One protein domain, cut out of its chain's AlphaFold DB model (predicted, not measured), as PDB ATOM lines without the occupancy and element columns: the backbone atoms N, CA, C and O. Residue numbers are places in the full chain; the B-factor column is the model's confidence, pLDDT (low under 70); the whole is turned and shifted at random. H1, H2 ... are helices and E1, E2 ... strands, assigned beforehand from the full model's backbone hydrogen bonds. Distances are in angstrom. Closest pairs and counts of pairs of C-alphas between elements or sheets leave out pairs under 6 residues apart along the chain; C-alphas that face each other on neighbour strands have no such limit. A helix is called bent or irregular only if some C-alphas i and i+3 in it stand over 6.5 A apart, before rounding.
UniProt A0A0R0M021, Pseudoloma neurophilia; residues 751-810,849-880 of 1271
ATOM      1  N   SER A 751       1.120  12.033 -40.362       95.69
ATOM      2  CA  SER A 751       2.173  13.002 -40.646       95.69
ATOM      3  C   SER A 751       3.434  12.244 -41.063       95.69
ATOM      4  O   SER A 751       3.748  11.187 -40.502       95.69
ATOM      5  N   SER A 752       4.145  12.750 -42.068       94.94
ATOM      6  CA  SER A 752       5.335  12.103 -42.620       94.94
ATOM      7  C   SER A 752       6.503  13.060 -42.793       94.94
ATOM      8  O   SER A 752       6.319  14.259 -42.970       94.94
ATOM      9  N   LEU A 753       7.709  12.498 -42.756       96.62
ATOM     10  CA  LEU A 753       8.959  13.186 -43.054       96.62
ATOM     11  C   LEU A 753       9.792  12.286 -43.964       96.62
ATOM     12  O   LEU A 753       9.992  11.111 -43.649       96.62
ATOM     13  N   THR A 754      10.264  12.827 -45.082       96.44
ATOM     14  CA  THR A 754      11.148  12.130 -46.019       96.44
ATOM     15  C   THR A 754      12.525  12.782 -46.025       96.44
ATOM     16  O   THR A 754      12.660  13.986 -45.802       96.44
ATOM     17  N   PHE A 755      13.570  11.984 -46.227       96.62
ATOM     18  CA  PHE A 755      14.932  12.476 -46.436       96.62
ATOM     19  C   PHE A 755      15.770  11.436 -47.182       96.62
ATOM     20  O   PHE A 755      15.413  10.258 -47.240       96.62
ATOM     21  N   PHE A 756      16.864  11.887 -47.791       96.12
ATOM     22  CA  PHE A 756      17.823  11.009 -48.452       96.12
ATOM     23  C   PHE A 756      18.911  10.550 -47.474       96.12
ATOM     24  O   PHE A 756      19.384  11.326 -46.644       96.12
ATOM     25  N   LEU A 757      19.309   9.288 -47.604       96.38
ATOM     26  CA  LEU A 757      20.342   8.615 -46.829       96.38
ATOM     27  C   LEU A 757      21.127   7.679 -47.772       96.38
ATOM     28  O   LEU A 757      20.504   6.803 -48.381       96.38
ATOM     29  N   PRO A 758      22.463   7.793 -47.892       95.31
ATOM     30  CA  PRO A 758      23.252   6.899 -48.740       95.31
ATOM     31  C   PRO A 758      23.110   5.419 -48.353       95.31
ATOM     32  O   PRO A 758      23.099   5.059 -47.175       95.31
ATOM     33  N   GLU A 759      23.036   4.541 -49.353       94.38
ATOM     34  CA  GLU A 759      22.594   3.145 -49.168       94.38
ATOM     35  C   GLU A 759      23.551   2.291 -48.332       94.38
ATOM     36  O   GLU A 759      23.111   1.369 -47.642       94.38
ATOM     37  N   LYS A 760      24.840   2.662 -48.296       95.06
ATOM     38  CA  LYS A 760      25.838   2.059 -47.400       95.06
ATOM     39  C   LYS A 760      25.375   2.025 -45.934       95.06
ATOM     40  O   LYS A 760      25.564   1.014 -45.260       95.06
ATOM     41  N   TYR A 761      24.667   3.057 -45.474       96.50
ATOM     42  CA  TYR A 761      24.196   3.161 -44.092       96.50
ATOM     43  C   TYR A 761      22.921   2.356 -43.804       96.50
ATOM     44  O   TYR A 761      22.638   2.045 -42.645       96.50
ATOM     45  N   HIS A 762      22.145   1.971 -44.829       95.88
ATOM     46  CA  HIS A 762      20.837   1.327 -44.632       95.88
ATOM     47  C   HIS A 762      20.979   0.022 -43.842       95.88
ATOM     48  O   HIS A 762      20.248  -0.196 -42.879       95.88
ATOM     49  N   LYS A 763      21.974  -0.816 -44.169       95.38
ATOM     50  CA  LYS A 763      22.230  -2.086 -43.460       95.38
ATOM     51  C   LYS A 763      22.593  -1.879 -41.978       95.38
ATOM     52  O   LYS A 763      22.108  -2.633 -41.137       95.38
ATOM     53  N   ARG A 764      23.378  -0.841 -41.651       95.19
ATOM     54  CA  ARG A 764      23.792  -0.466 -40.279       95.19
ATOM     55  C   ARG A 764      22.594  -0.024 -39.427       95.19
ATOM     56  O   ARG A 764      22.367  -0.550 -38.335       95.19
ATOM     57  N   ILE A 765      21.782   0.886 -39.970       96.88
ATOM     58  CA  ILE A 765      20.620   1.484 -39.289       96.88
ATOM     59  C   ILE A 765      19.449   0.493 -39.170       96.88
ATOM     60  O   ILE A 765      18.776   0.443 -38.139       96.88
ATOM     61  N   ILE A 766      19.229  -0.356 -40.181       96.94
ATOM     62  CA  ILE A 766      18.292  -1.486 -40.097       96.94
ATOM     63  C   ILE A 766      18.772  -2.481 -39.027       96.94
ATOM     64  O   ILE A 766      18.006  -2.867 -38.136       96.94
ATOM     65  N   GLY A 767      20.063  -2.823 -39.058       96.88
ATOM     66  CA  GLY A 767      20.689  -3.796 -38.171       96.88
ATOM     67  C   GLY A 767      20.251  -5.234 -38.468       96.88
ATOM     68  O   GLY A 767      19.292  -5.485 -39.202       96.88
ATOM     69  N   PHE A 768      20.941  -6.208 -37.873       96.81
ATOM     70  CA  PHE A 768      20.623  -7.623 -38.084       96.81
ATOM     71  C   PHE A 768      19.158  -7.931 -37.717       96.81
ATOM     72  O   PHE A 768      18.680  -7.538 -36.650       96.81
ATOM     73  N   GLY A 769      18.425  -8.581 -38.628       95.88
ATOM     74  CA  GLY A 769      16.993  -8.874 -38.476       95.88
ATOM     75  C   GLY A 769      16.075  -7.645 -38.350       95.88
ATOM     76  O   GLY A 769      14.947  -7.777 -37.879       95.88
ATOM     77  N   GLY A 770      16.542  -6.438 -38.697       96.69
ATOM     78  CA  GLY A 770      15.789  -5.200 -38.477       96.69
ATOM     79  C   GLY A 770      15.716  -4.765 -37.008       96.69
ATOM     80  O   GLY A 770      14.813  -4.016 -36.635       96.69
ATOM     81  N   LYS A 771      16.622  -5.247 -36.145       96.50
ATOM     82  CA  LYS A 771      16.574  -5.017 -34.689       96.50
ATOM     83  C   LYS A 771      16.860  -3.563 -34.275       96.50
ATOM     84  O   LYS A 771      16.385  -3.157 -33.217       96.50
ATOM     85  N   ASN A 772      17.593  -2.780 -35.079       96.94
ATOM     86  CA  ASN A 772      17.952  -1.390 -34.753       96.94
ATOM     87  C   ASN A 772      16.799  -0.430 -35.077       96.94
ATOM     88  O   ASN A 772      16.079  -0.067 -34.149       96.94
ATOM     89  N   ILE A 773      16.504  -0.175 -36.357       97.12
ATOM     90  CA  ILE A 773      15.223  -0.642 -36.919       97.12
ATOM     91  C   ILE A 773      14.006  -0.533 -35.980       97.12
ATOM     92  O   ILE A 773      13.563   0.533 -35.548       97.12
ATOM     93  N   GLN A 774      13.487  -1.703 -35.612       97.06
ATOM     94  CA  GLN A 774      12.326  -1.866 -34.741       97.06
ATOM     95  C   GLN A 774      12.504  -1.270 -33.334       97.06
ATOM     96  O   GLN A 774      11.502  -0.899 -32.722       97.06
ATOM     97  N   ARG A 775      13.732  -1.167 -32.795       96.94
ATOM     98  CA  ARG A 775      13.980  -0.500 -31.503       96.94
ATOM     99  C   ARG A 775      13.676   0.994 -31.615       96.94
ATOM    100  O   ARG A 775      12.951   1.514 -30.776       96.94
ATOM    101  N   ILE A 776      14.163   1.651 -32.668       97.00
ATOM    102  CA  ILE A 776      13.948   3.082 -32.933       97.00
ATOM    103  C   ILE A 776      12.463   3.354 -33.232       97.00
ATOM    104  O   ILE A 776      11.872   4.258 -32.641       97.00
ATOM    105  N   MET A 777      11.822   2.506 -34.050       97.25
ATOM    106  CA  MET A 777      10.370   2.559 -34.309       97.25
ATOM    107  C   MET A 777       9.544   2.512 -33.014       97.25
ATOM    108  O   MET A 777       8.658   3.343 -32.807       97.25
ATOM    109  N   LYS A 778       9.851   1.557 -32.122       97.12
ATOM    110  CA  LYS A 778       9.161   1.375 -30.833       97.12
ATOM    111  C   LYS A 778       9.461   2.501 -29.839       97.12
ATOM    112  O   LYS A 778       8.546   2.940 -29.155       97.12
ATOM    113  N   LYS A 779      10.709   2.986 -29.785       97.00
ATOM    114  CA  LYS A 779      11.167   4.081 -28.909       97.00
ATOM    115  C   LYS A 779      10.399   5.384 -29.152       97.00
ATOM    116  O   LYS A 779      10.071   6.073 -28.195       97.00
ATOM    117  N   HIS A 780      10.117   5.698 -30.417       96.75
ATOM    118  CA  HIS A 780       9.516   6.975 -30.831       96.75
ATOM    119  C   HIS A 780       8.037   6.892 -31.239       96.75
ATOM    120  O   HIS A 780       7.424   7.923 -31.500       96.75
ATOM    121  N   GLY A 781       7.443   5.696 -31.333       96.31
ATOM    122  CA  GLY A 781       6.064   5.534 -31.821       96.31
ATOM    123  C   GLY A 781       5.914   5.868 -33.313       96.31
ATOM    124  O   GLY A 781       4.937   6.492 -33.733       96.31
ATOM    125  N   VAL A 782       6.909   5.495 -34.120       97.25
ATOM    126  CA  VAL A 782       7.029   5.875 -35.538       97.25
ATOM    127  C   VAL A 782       7.156   4.647 -36.438       97.25
ATOM    128  O   VAL A 782       7.805   3.659 -36.092       97.25
ATOM    129  N   TYR A 783       6.559   4.719 -37.623       96.88
ATOM    130  CA  TYR A 783       6.789   3.771 -38.706       96.88
ATOM    131  C   TYR A 783       7.899   4.299 -39.620       96.88
ATOM    132  O   TYR A 783       7.946   5.493 -39.914       96.88
ATOM    133  N   ILE A 784       8.789   3.413 -40.063       97.38
ATOM    134  CA  ILE A 784       9.974   3.749 -40.853       97.38
ATOM    135  C   ILE A 784      10.019   2.802 -42.044       97.38
ATOM    136  O   ILE A 784       9.927   1.586 -41.869       97.38
ATOM    137  N   LYS A 785      10.178   3.360 -43.243       96.69
ATOM    138  CA  LYS A 785      10.411   2.606 -44.470       96.69
ATOM    139  C   LYS A 785      11.640   3.150 -45.190       96.69
ATOM    140  O   LYS A 785      11.715   4.342 -45.470       96.69
ATOM    141  N   PHE A 786      12.558   2.252 -45.525       96.12
ATOM    142  CA  PHE A 786      13.589   2.478 -46.532       96.12
ATOM    143  C   PHE A 786      13.009   2.014 -47.871       96.12
ATOM    144  O   PHE A 786      12.461   0.912 -47.941       96.12
ATOM    145  N   TYR A 787      13.073   2.850 -48.904       93.31
ATOM    146  CA  TYR A 787      12.680   2.457 -50.257       93.31
ATOM    147  C   TYR A 787      13.777   1.594 -50.891       93.31
ATOM    148  O   TYR A 787      14.964   1.910 -50.779       93.31
ATOM    149  N   SER A 788      13.392   0.523 -51.589       88.81
ATOM    150  CA  SER A 788      14.319  -0.231 -52.447       88.81
ATOM    151  C   SER A 788      14.667   0.562 -53.714       88.81
ATOM    152  O   SER A 788      14.008   1.548 -54.032       88.81
ATOM    153  N   GLU A 789      15.699   0.157 -54.462       82.38
ATOM    154  CA  GLU A 789      16.035   0.768 -55.765       82.38
ATOM    155  C   GLU A 789      14.834   0.777 -56.721       82.38
ATOM    156  O   GLU A 789      14.510   1.812 -57.295       82.38
ATOM    157  N   TRP A 790      14.102  -0.338 -56.797       82.25
ATOM    158  CA  TRP A 790      12.838  -0.434 -57.530       82.25
ATOM    159  C   TRP A 790      11.827   0.640 -57.108       82.25
ATOM    160  O   TRP A 790      11.249   1.300 -57.964       82.25
ATOM    161  N   GLU A 791      11.629   0.856 -55.803       84.88
ATOM    162  CA  GLU A 791      10.656   1.836 -55.302       84.88
ATOM    163  C   GLU A 791      11.102   3.295 -55.479       84.88
ATOM    164  O   GLU A 791      10.245   4.169 -55.588       84.88
ATOM    165  N   LYS A 792      12.413   3.565 -55.559       80.38
ATOM    166  CA  LYS A 792      12.960   4.883 -55.945       80.38
ATOM    167  C   LYS A 792      12.756   5.161 -57.439       80.38
ATOM    168  O   LYS A 792      12.535   6.305 -57.818       80.38
ATOM    169  N   ASN A 793      12.831   4.113 -58.261       77.38
ATOM    170  CA  ASN A 793      12.776   4.188 -59.722       77.38
ATOM    171  C   ASN A 793      11.349   4.117 -60.294       77.38
ATOM    172  O   ASN A 793      11.178   4.213 -61.511       77.38
ATOM    173  N   GLN A 794      10.315   3.955 -59.460       74.81
ATOM    174  CA  GLN A 794       8.935   4.090 -59.927       74.81
ATOM    175  C   GLN A 794       8.652   5.545 -60.338       74.81
ATOM    176  O   GLN A 794       9.035   6.465 -59.611       74.81
ATOM    177  N   PRO A 795       7.950   5.784 -61.463       60.94
ATOM    178  CA  PRO A 795       7.527   7.130 -61.826       60.94
ATOM    179  C   PRO A 795       6.642   7.711 -60.717       60.94
ATOM    180  O   PRO A 795       5.799   7.016 -60.142       60.94
ATOM    181  N   VAL A 796       6.830   8.996 -60.405       54.81
ATOM    182  CA  VAL A 796       6.069   9.662 -59.341       54.81
ATOM    183  C   VAL A 796       4.640   9.905 -59.821       54.81
ATOM    184  O   VAL A 796       4.329  10.945 -60.395       54.81
ATOM    185  N   THR A 797       3.769   8.923 -59.593       50.81
ATOM    186  CA  THR A 797       2.328   9.047 -59.832       50.81
ATOM    187  C   THR A 797       1.747  10.225 -59.049       50.81
ATOM    188  O   THR A 797       2.267  10.615 -57.997       50.81
ATOM    189  N   HIS A 798       0.629  10.775 -59.525       41.62
ATOM    190  CA  HIS A 798      -0.039  11.884 -58.841       41.62
ATOM    191  C   HIS A 798      -0.475  11.497 -57.411       41.62
ATOM    192  O   HIS A 798      -0.407  12.322 -56.500       41.62
ATOM    193  N   GLU A 799      -0.828  10.224 -57.182       39.41
ATOM    194  CA  GLU A 799      -1.035   9.693 -55.831       39.41
ATOM    195  C   GLU A 799       0.230   9.760 -54.975       39.41
ATOM    196  O   GLU A 799       0.150  10.198 -53.831       39.41
ATOM    197  N   ASN A 800       1.397   9.356 -55.495       44.50
ATOM    198  CA  ASN A 800       2.651   9.447 -54.746       44.50
ATOM    199  C   ASN A 800       2.973  10.904 -54.378       44.50
ATOM    200  O   ASN A 800       3.336  11.153 -53.230       44.50
ATOM    201  N   TYR A 801       2.746  11.862 -55.285       41.97
ATOM    202  CA  TYR A 801       2.872  13.299 -54.997       41.97
ATOM    203  C   TYR A 801       1.989  13.729 -53.812       41.97
ATOM    204  O   TYR A 801       2.499  14.233 -52.809       41.97
ATOM    205  N   CYS A 802       0.683  13.434 -53.861       37.97
ATOM    206  CA  CYS A 802      -0.250  13.735 -52.767       37.97
ATOM    207  C   CYS A 802       0.119  13.007 -51.457       37.97
ATOM    208  O   CYS A 802      -0.010  13.555 -50.362       37.97
ATOM    209  N   ARG A 803       0.624  11.770 -51.551       40.47
ATOM    210  CA  ARG A 803       0.971  10.892 -50.418       40.47
ATOM    211  C   ARG A 803       2.237  11.309 -49.667       40.47
ATOM    212  O   ARG A 803       2.464  10.805 -48.561       40.47
ATOM    213  N   TYR A 804       3.049  12.202 -50.235       40.25
ATOM    214  CA  TYR A 804       4.171  12.821 -49.530       40.25
ATOM    215  C   TYR A 804       3.756  13.997 -48.640       40.25
ATOM    216  O   TYR A 804       4.539  14.378 -47.772       40.25
ATOM    217  N   GLY A 805       2.533  14.524 -48.790       32.78
ATOM    218  CA  GLY A 805       2.066  15.664 -47.997       32.78
ATOM    219  C   GLY A 805       2.903  16.918 -48.240       32.78
ATOM    220  O   GLY A 805       3.188  17.653 -47.299       32.78
ATOM    221  N   VAL A 806       3.343  17.121 -49.488       30.00
ATOM    222  CA  VAL A 806       3.996  18.362 -49.909       30.00
ATOM    223  C   VAL A 806       2.947  19.466 -49.816       30.00
ATOM    224  O   VAL A 806       2.035  19.528 -50.636       30.00
ATOM    225  N   GLU A 807       3.055  20.295 -48.779       26.17
ATOM    226  CA  GLU A 807       2.324  21.557 -48.678       26.17
ATOM    227  C   GLU A 807       2.583  22.342 -49.979       26.17
ATOM    228  O   GLU A 807       3.732  22.435 -50.421       26.17
ATOM    229  N   TYR A 808       1.527  22.831 -50.640       26.86
ATOM    230  CA  TYR A 808       1.660  23.547 -51.910       26.86
ATOM    231  C   TYR A 808       2.422  24.854 -51.678       26.86
ATOM    232  O   TYR A 808       1.837  25.883 -51.344       26.86
ATOM    233  N   PHE A 809       3.738  24.812 -51.880       29.30
ATOM    234  CA  PHE A 809       4.555  26.003 -52.043       29.30
ATOM    235  C   PHE A 809       4.127  26.680 -53.344       29.30
ATOM    236  O   PHE A 809       4.616  26.351 -54.428       29.30
ATOM    237  N   THR A 810       3.179  27.608 -53.225       27.58
ATOM    238  CA  THR A 810       2.910  28.614 -54.247       27.58
ATOM    239  C   THR A 810       4.214  29.306 -54.622       27.58
ATOM    240  O   THR A 810       5.124  29.470 -53.799       27.58
ATOM    241  N   VAL A 849      16.145  14.586 -55.881       64.75
ATOM    242  CA  VAL A 849      16.471  13.305 -55.245       64.75
ATOM    243  C   VAL A 849      15.409  12.965 -54.203       64.75
ATOM    244  O   VAL A 849      15.354  13.563 -53.127       64.75
ATOM    245  N   ILE A 850      14.546  12.007 -54.545       79.62
ATOM    246  CA  ILE A 850      13.436  11.585 -53.695       79.62
ATOM    247  C   ILE A 850      14.025  10.972 -52.424       79.62
ATOM    248  O   ILE A 850      14.919  10.125 -52.480       79.62
ATOM    249  N   GLY A 851      13.523  11.406 -51.267       89.94
ATOM    250  CA  GLY A 851      13.975  10.897 -49.978       89.94
ATOM    251  C   GLY A 851      13.760   9.387 -49.875       89.94
ATOM    252  O   GLY A 851      12.624   8.928 -49.766       89.94
ATOM    253  N   ASN A 852      14.851   8.618 -49.905       94.50
ATOM    254  CA  ASN A 852      14.817   7.155 -49.871       94.50
ATOM    255  C   ASN A 852      14.514   6.576 -48.472       94.50
ATOM    256  O   ASN A 852      14.350   5.361 -48.344       94.50
ATOM    257  N   VAL A 853      14.381   7.426 -47.447       96.69
ATOM    258  CA  VAL A 853      13.844   7.086 -46.123       96.69
ATOM    259  C   VAL A 853      12.564   7.877 -45.870       96.69
ATOM    260  O   VAL A 853      12.538   9.102 -45.999       96.69
ATOM    261  N   VAL A 854      11.506   7.174 -45.458       96.62
ATOM    262  CA  VAL A 854      10.207   7.750 -45.095       96.62
ATOM    263  C   VAL A 854       9.842   7.379 -43.669       96.62
ATOM    264  O   VAL A 854       9.709   6.204 -43.320       96.62
ATOM    265  N   ILE A 855       9.600   8.405 -42.863       97.69
ATOM    266  CA  ILE A 855       9.050   8.310 -41.516       97.69
ATOM    267  C   ILE A 855       7.554   8.626 -41.586       97.69
ATOM    268  O   ILE A 855       7.172   9.587 -42.253       97.69
ATOM    269  N   LYS A 856       6.706   7.861 -40.886       96.44
ATOM    270  CA  LYS A 856       5.270   8.151 -40.708       96.44
ATOM    271  C   LYS A 856       4.838   7.978 -39.247       96.44
ATOM    272  O   LYS A 856       5.223   7.009 -38.598       96.44
ATOM    273  N   THR A 857       4.013   8.884 -38.728       96.44
ATOM    274  CA  THR A 857       3.409   8.800 -37.382       96.44
ATOM    275  C   THR A 857       2.122   9.644 -37.323       96.44
ATOM    276  O   THR A 857       1.979  10.543 -38.151       96.44
ATOM    277  N   PRO A 858       1.153   9.394 -36.421       96.38
ATOM    278  CA  PRO A 858      -0.016  10.267 -36.273       96.38
ATOM    279  C   PRO A 858       0.367  11.714 -35.909       96.38
ATOM    280  O   PRO A 858       1.367  11.934 -35.225       96.38
ATOM    281  N   LYS A 859      -0.425  12.708 -36.329       95.38
ATOM    282  CA  LYS A 859      -0.120  14.149 -36.224       95.38
ATOM    283  C   LYS A 859       0.182  14.601 -34.789       95.38
ATOM    284  O   LYS A 859       1.104  15.392 -34.594       95.38
ATOM    285  N   LYS A 860      -0.479  14.014 -33.781       95.31
ATOM    286  CA  LYS A 860      -0.167  14.208 -32.345       95.31
ATOM    287  C   LYS A 860       1.285  13.902 -31.954       95.31
ATOM    288  O   LYS A 860       1.789  14.455 -30.986       95.31
ATOM    289  N   ASN A 861       1.972  13.061 -32.725       96.25
ATOM    290  CA  ASN A 861       3.363  12.667 -32.518       96.25
ATOM    291  C   ASN A 861       4.329  13.297 -33.552       96.25
ATOM    292  O   ASN A 861       5.465  12.846 -33.684       96.25
ATOM    293  N   ARG A 862       3.930  14.363 -34.280       96.25
ATOM    294  CA  ARG A 862       4.770  15.040 -35.307       96.25
ATOM    295  C   ARG A 862       6.173  15.403 -34.788       96.25
ATOM    296  O   ARG A 862       7.135  15.312 -35.544       96.25
ATOM    297  N   LYS A 863       6.314  15.742 -33.498       96.62
ATOM    298  CA  LYS A 863       7.609  16.049 -32.850       96.62
ATOM    299  C   LYS A 863       8.617  14.885 -32.928       96.62
ATOM    300  O   LYS A 863       9.809  15.130 -33.088       96.62
ATOM    301  N   ALA A 864       8.155  13.632 -32.901       97.00
ATOM    302  CA  ALA A 864       9.018  12.454 -33.007       97.00
ATOM    303  C   ALA A 864       9.644  12.265 -34.403       97.00
ATOM    304  O   ALA A 864      10.677  11.608 -34.515       97.00
ATOM    305  N   LEU A 865       9.077  12.864 -35.462       97.12
ATOM    306  CA  LEU A 865       9.648  12.797 -36.814       97.12
ATOM    307  C   LEU A 865      11.060  13.401 -36.855       97.12
ATOM    308  O   LEU A 865      11.977  12.787 -37.397       97.12
ATOM    309  N   LEU A 866      11.245  14.580 -36.248       96.81
ATOM    310  CA  LEU A 866      12.533  15.277 -36.231       96.81
ATOM    311  C   LEU A 866      13.529  14.608 -35.275       96.81
ATOM    312  O   LEU A 866      14.667  14.361 -35.663       96.81
ATOM    313  N   LEU A 867      13.086  14.248 -34.062       97.12
ATOM    314  CA  LEU A 867      13.921  13.525 -33.091       97.12
ATOM    315  C   LEU A 867      14.487  12.232 -33.685       97.12
ATOM    316  O   LEU A 867      15.660  11.920 -33.497       97.12
ATOM    317  N   MET A 868      13.664  11.497 -34.431       96.94
ATOM    318  CA  MET A 868      14.060  10.218 -34.996       96.94
ATOM    319  C   MET A 868      14.843  10.359 -36.313       96.94
ATOM    320  O   MET A 868      15.776   9.590 -36.525       96.94
ATOM    321  N   LYS A 869      14.586  11.387 -37.144       97.19
ATOM    322  CA  LYS A 869      15.520  11.768 -38.224       97.19
ATOM    323  C   LYS A 869      16.926  11.995 -37.655       97.19
ATOM    324  O   LYS A 869      17.886  11.458 -38.197       97.19
ATOM    325  N   ASN A 870      17.033  12.735 -36.553       96.69
ATOM    326  CA  ASN A 870      18.319  13.025 -35.923       96.69
ATOM    327  C   ASN A 870      18.968  11.763 -35.322       96.69
ATOM    328  O   ASN A 870      20.170  11.593 -35.465       96.69
ATOM    329  N   GLU A 871      18.194  10.839 -34.736       96.88
ATOM    330  CA  GLU A 871      18.714   9.545 -34.251       96.88
ATOM    331  C   GLU A 871      19.146   8.593 -35.383       96.88
ATOM    332  O   GLU A 871      20.086   7.821 -35.213       96.88
ATOM    333  N   ILE A 872      18.507   8.655 -36.558       96.88
ATOM    334  CA  ILE A 872      19.003   7.960 -37.756       96.88
ATOM    335  C   ILE A 872      20.322   8.579 -38.233       96.88
ATOM    336  O   ILE A 872      21.229   7.832 -38.586       96.88
ATOM    337  N   LEU A 873      20.440   9.910 -38.236       96.38
ATOM    338  CA  LEU A 873      21.658  10.598 -38.673       96.38
ATOM    339  C   LEU A 873      22.830  10.387 -37.702       96.38
ATOM    340  O   LEU A 873      23.923  10.089 -38.160       96.38
ATOM    341  N   SER A 874      22.620  10.366 -36.382       95.44
ATOM    342  CA  SER A 874      23.718  10.055 -35.449       95.44
ATOM    343  C   SER A 874      24.319   8.656 -35.669       95.44
ATOM    344  O   SER A 874      25.518   8.471 -35.499       95.44
ATOM    345  N   LEU A 875      23.517   7.683 -36.126       94.69
ATOM    346  CA  LEU A 875      23.990   6.336 -36.495       94.69
ATOM    347  C   LEU A 875      24.765   6.290 -37.829       94.69
ATOM    348  O   LEU A 875      25.323   5.243 -38.167       94.69
ATOM    349  N   VAL A 876      24.774   7.391 -38.589       95.06
ATOM    350  CA  VAL A 876      25.650   7.642 -39.747       95.06
ATOM    351  C   VAL A 876      26.974   8.228 -39.259       95.06
ATOM    352  O   VAL A 876      28.036   7.716 -39.607       95.06
ATOM    353  N   ASP A 877      26.902   9.262 -38.419       90.12
ATOM    354  CA  ASP A 877      28.059  10.053 -37.979       90.12
ATOM    355  C   ASP A 877      29.025   9.259 -37.075       90.12
ATOM    356  O   ASP A 877      30.238   9.471 -37.113       90.12
ATOM    357  N   GLU A 878      28.513   8.272 -36.325       81.19
ATOM    358  CA  GLU A 878      29.310   7.284 -35.573       81.19
ATOM    359  C   GLU A 878      30.365   6.546 -36.427       81.19
ATOM    360  O   GLU A 878      31.324   6.001 -35.882       81.19
ATOM    361  N   GLU A 879      30.216   6.497 -37.755       61.72
ATOM    362  CA  GLU A 879      31.159   5.820 -38.655       61.72
ATOM    363  C   GLU A 879      32.526   6.523 -38.749       61.72
ATOM    364  O   GLU A 879      33.509   5.893 -39.125       61.72
ATOM    365  N   HIS A 880      32.627   7.796 -38.345       55.22
ATOM    366  CA  HIS A 880      33.892   8.542 -38.346       55.22
ATOM    367  C   HIS A 880      34.748   8.362 -37.079       55.22
ATOM    368  O   HIS A 880      35.873   8.862 -37.039       55.22
TER     369      HIS A 880
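This is residues 751 to 810 and 849 to 880 of the 1271 residues of a protein of Pseudoloma neurophilia (UniProt A0A0R0M021). A small wall of three strands, E1, E3 and E2, is covered on one face by the long helix H5, which runs along the strands, and by H2 near E2; the other face has no named helix on it. H1 joins the helix side, touching H2 and H5, while H3 and H4 lie away from it on a loose arm, of which residues 797 to 802 stand free. The printed part has 92 residues, with five named helices and three named strands in the order E1, H1, H2, E2, H3, H4, E3, H5; the class is mixed, and the sheet, in the order E1, E3, E2, is antiparallel. The whole is compact, with a radius of gyration of the C-alphas of 13.6 A and spans of 39 by 32 by 24 A.

E1, residues 751 to 755, is an edge strand antiparallel to inner strand E3, residues 853 to 858, with N 753 and O 855 within hydrogen-bond range at 3.0 A. H1, residues 759 to 766, only grazes the sheet. It touches H2, residues 768 to 780, only at the corner, through residues 772 to 773 of H2 alone; the closest C-alphas, of Ile 766 and Ile 773, are 4.5 A apart. H2 is on the sheet and lies over none of the strands, but only just, with 2 of its C-alphas falling on E2, residues 783 to 786. E2, the other edge strand, is antiparallel to E3, with N 785 and O 854 at 2.9 A. E1, H1, H2 and E2 form a split strand-helix-strand unit, its two strands running the same way with E3 between them; the crossover is right-handed. H3, residues 789 to 792, and H4, residues 798 to 803, are not on the sheet and are apart. H5, residues 859 to 880, is on the same face as H2, making two layers, helices on one face of a sheet; it lies over E1 and E3 at a height over the sheet of 10.0 A. Its residues 872 to 876 touch H1, closest at the C-alphas of Tyr 761 and Val 876, 6.4 A, at a steep tilt of 65 degrees, opposite ways. H2 and H5 only just touch, with 3 pairs of C-alphas within 8 A, made by residues 776 to 780 and 864 to 868 alone; the closest are His 780 and Ala 864, 5.9 A. Every O i to N i+4 pair is within hydrogen-bond range in H4, but 2 of 4 in H1, 7 of 9 in H2 and 9 of 18 in H5; H3 is too short for one.

E1 begins at C-alpha 751, (2.173, 13.002, -40.646). H2 measures 19.7 A, E3 17.3 A and H5 34.5 A from first to last C-alpha. H1, H2 and H5 are irregular: C-alphas 760 and 763 are 6.8 A apart, only just so, 769 and 772 8.4 A, and 860 and 863 8.0 A. H5 ends at C-alpha 880, (33.892, 8.542, -38.346).

The two C-alphas farthest apart, of Phe 768 and Thr 810, are 43.5 A apart. Residues 811 to 848 are not printed, and C-alphas 810 and 849 are 20.5 A apart across the cut, in the link from H4 to E3. The links printed whole are tight. The mean pLDDT of the printed part is 83.6; residues 795 to 810, 849 and 879 to 880 are under 70.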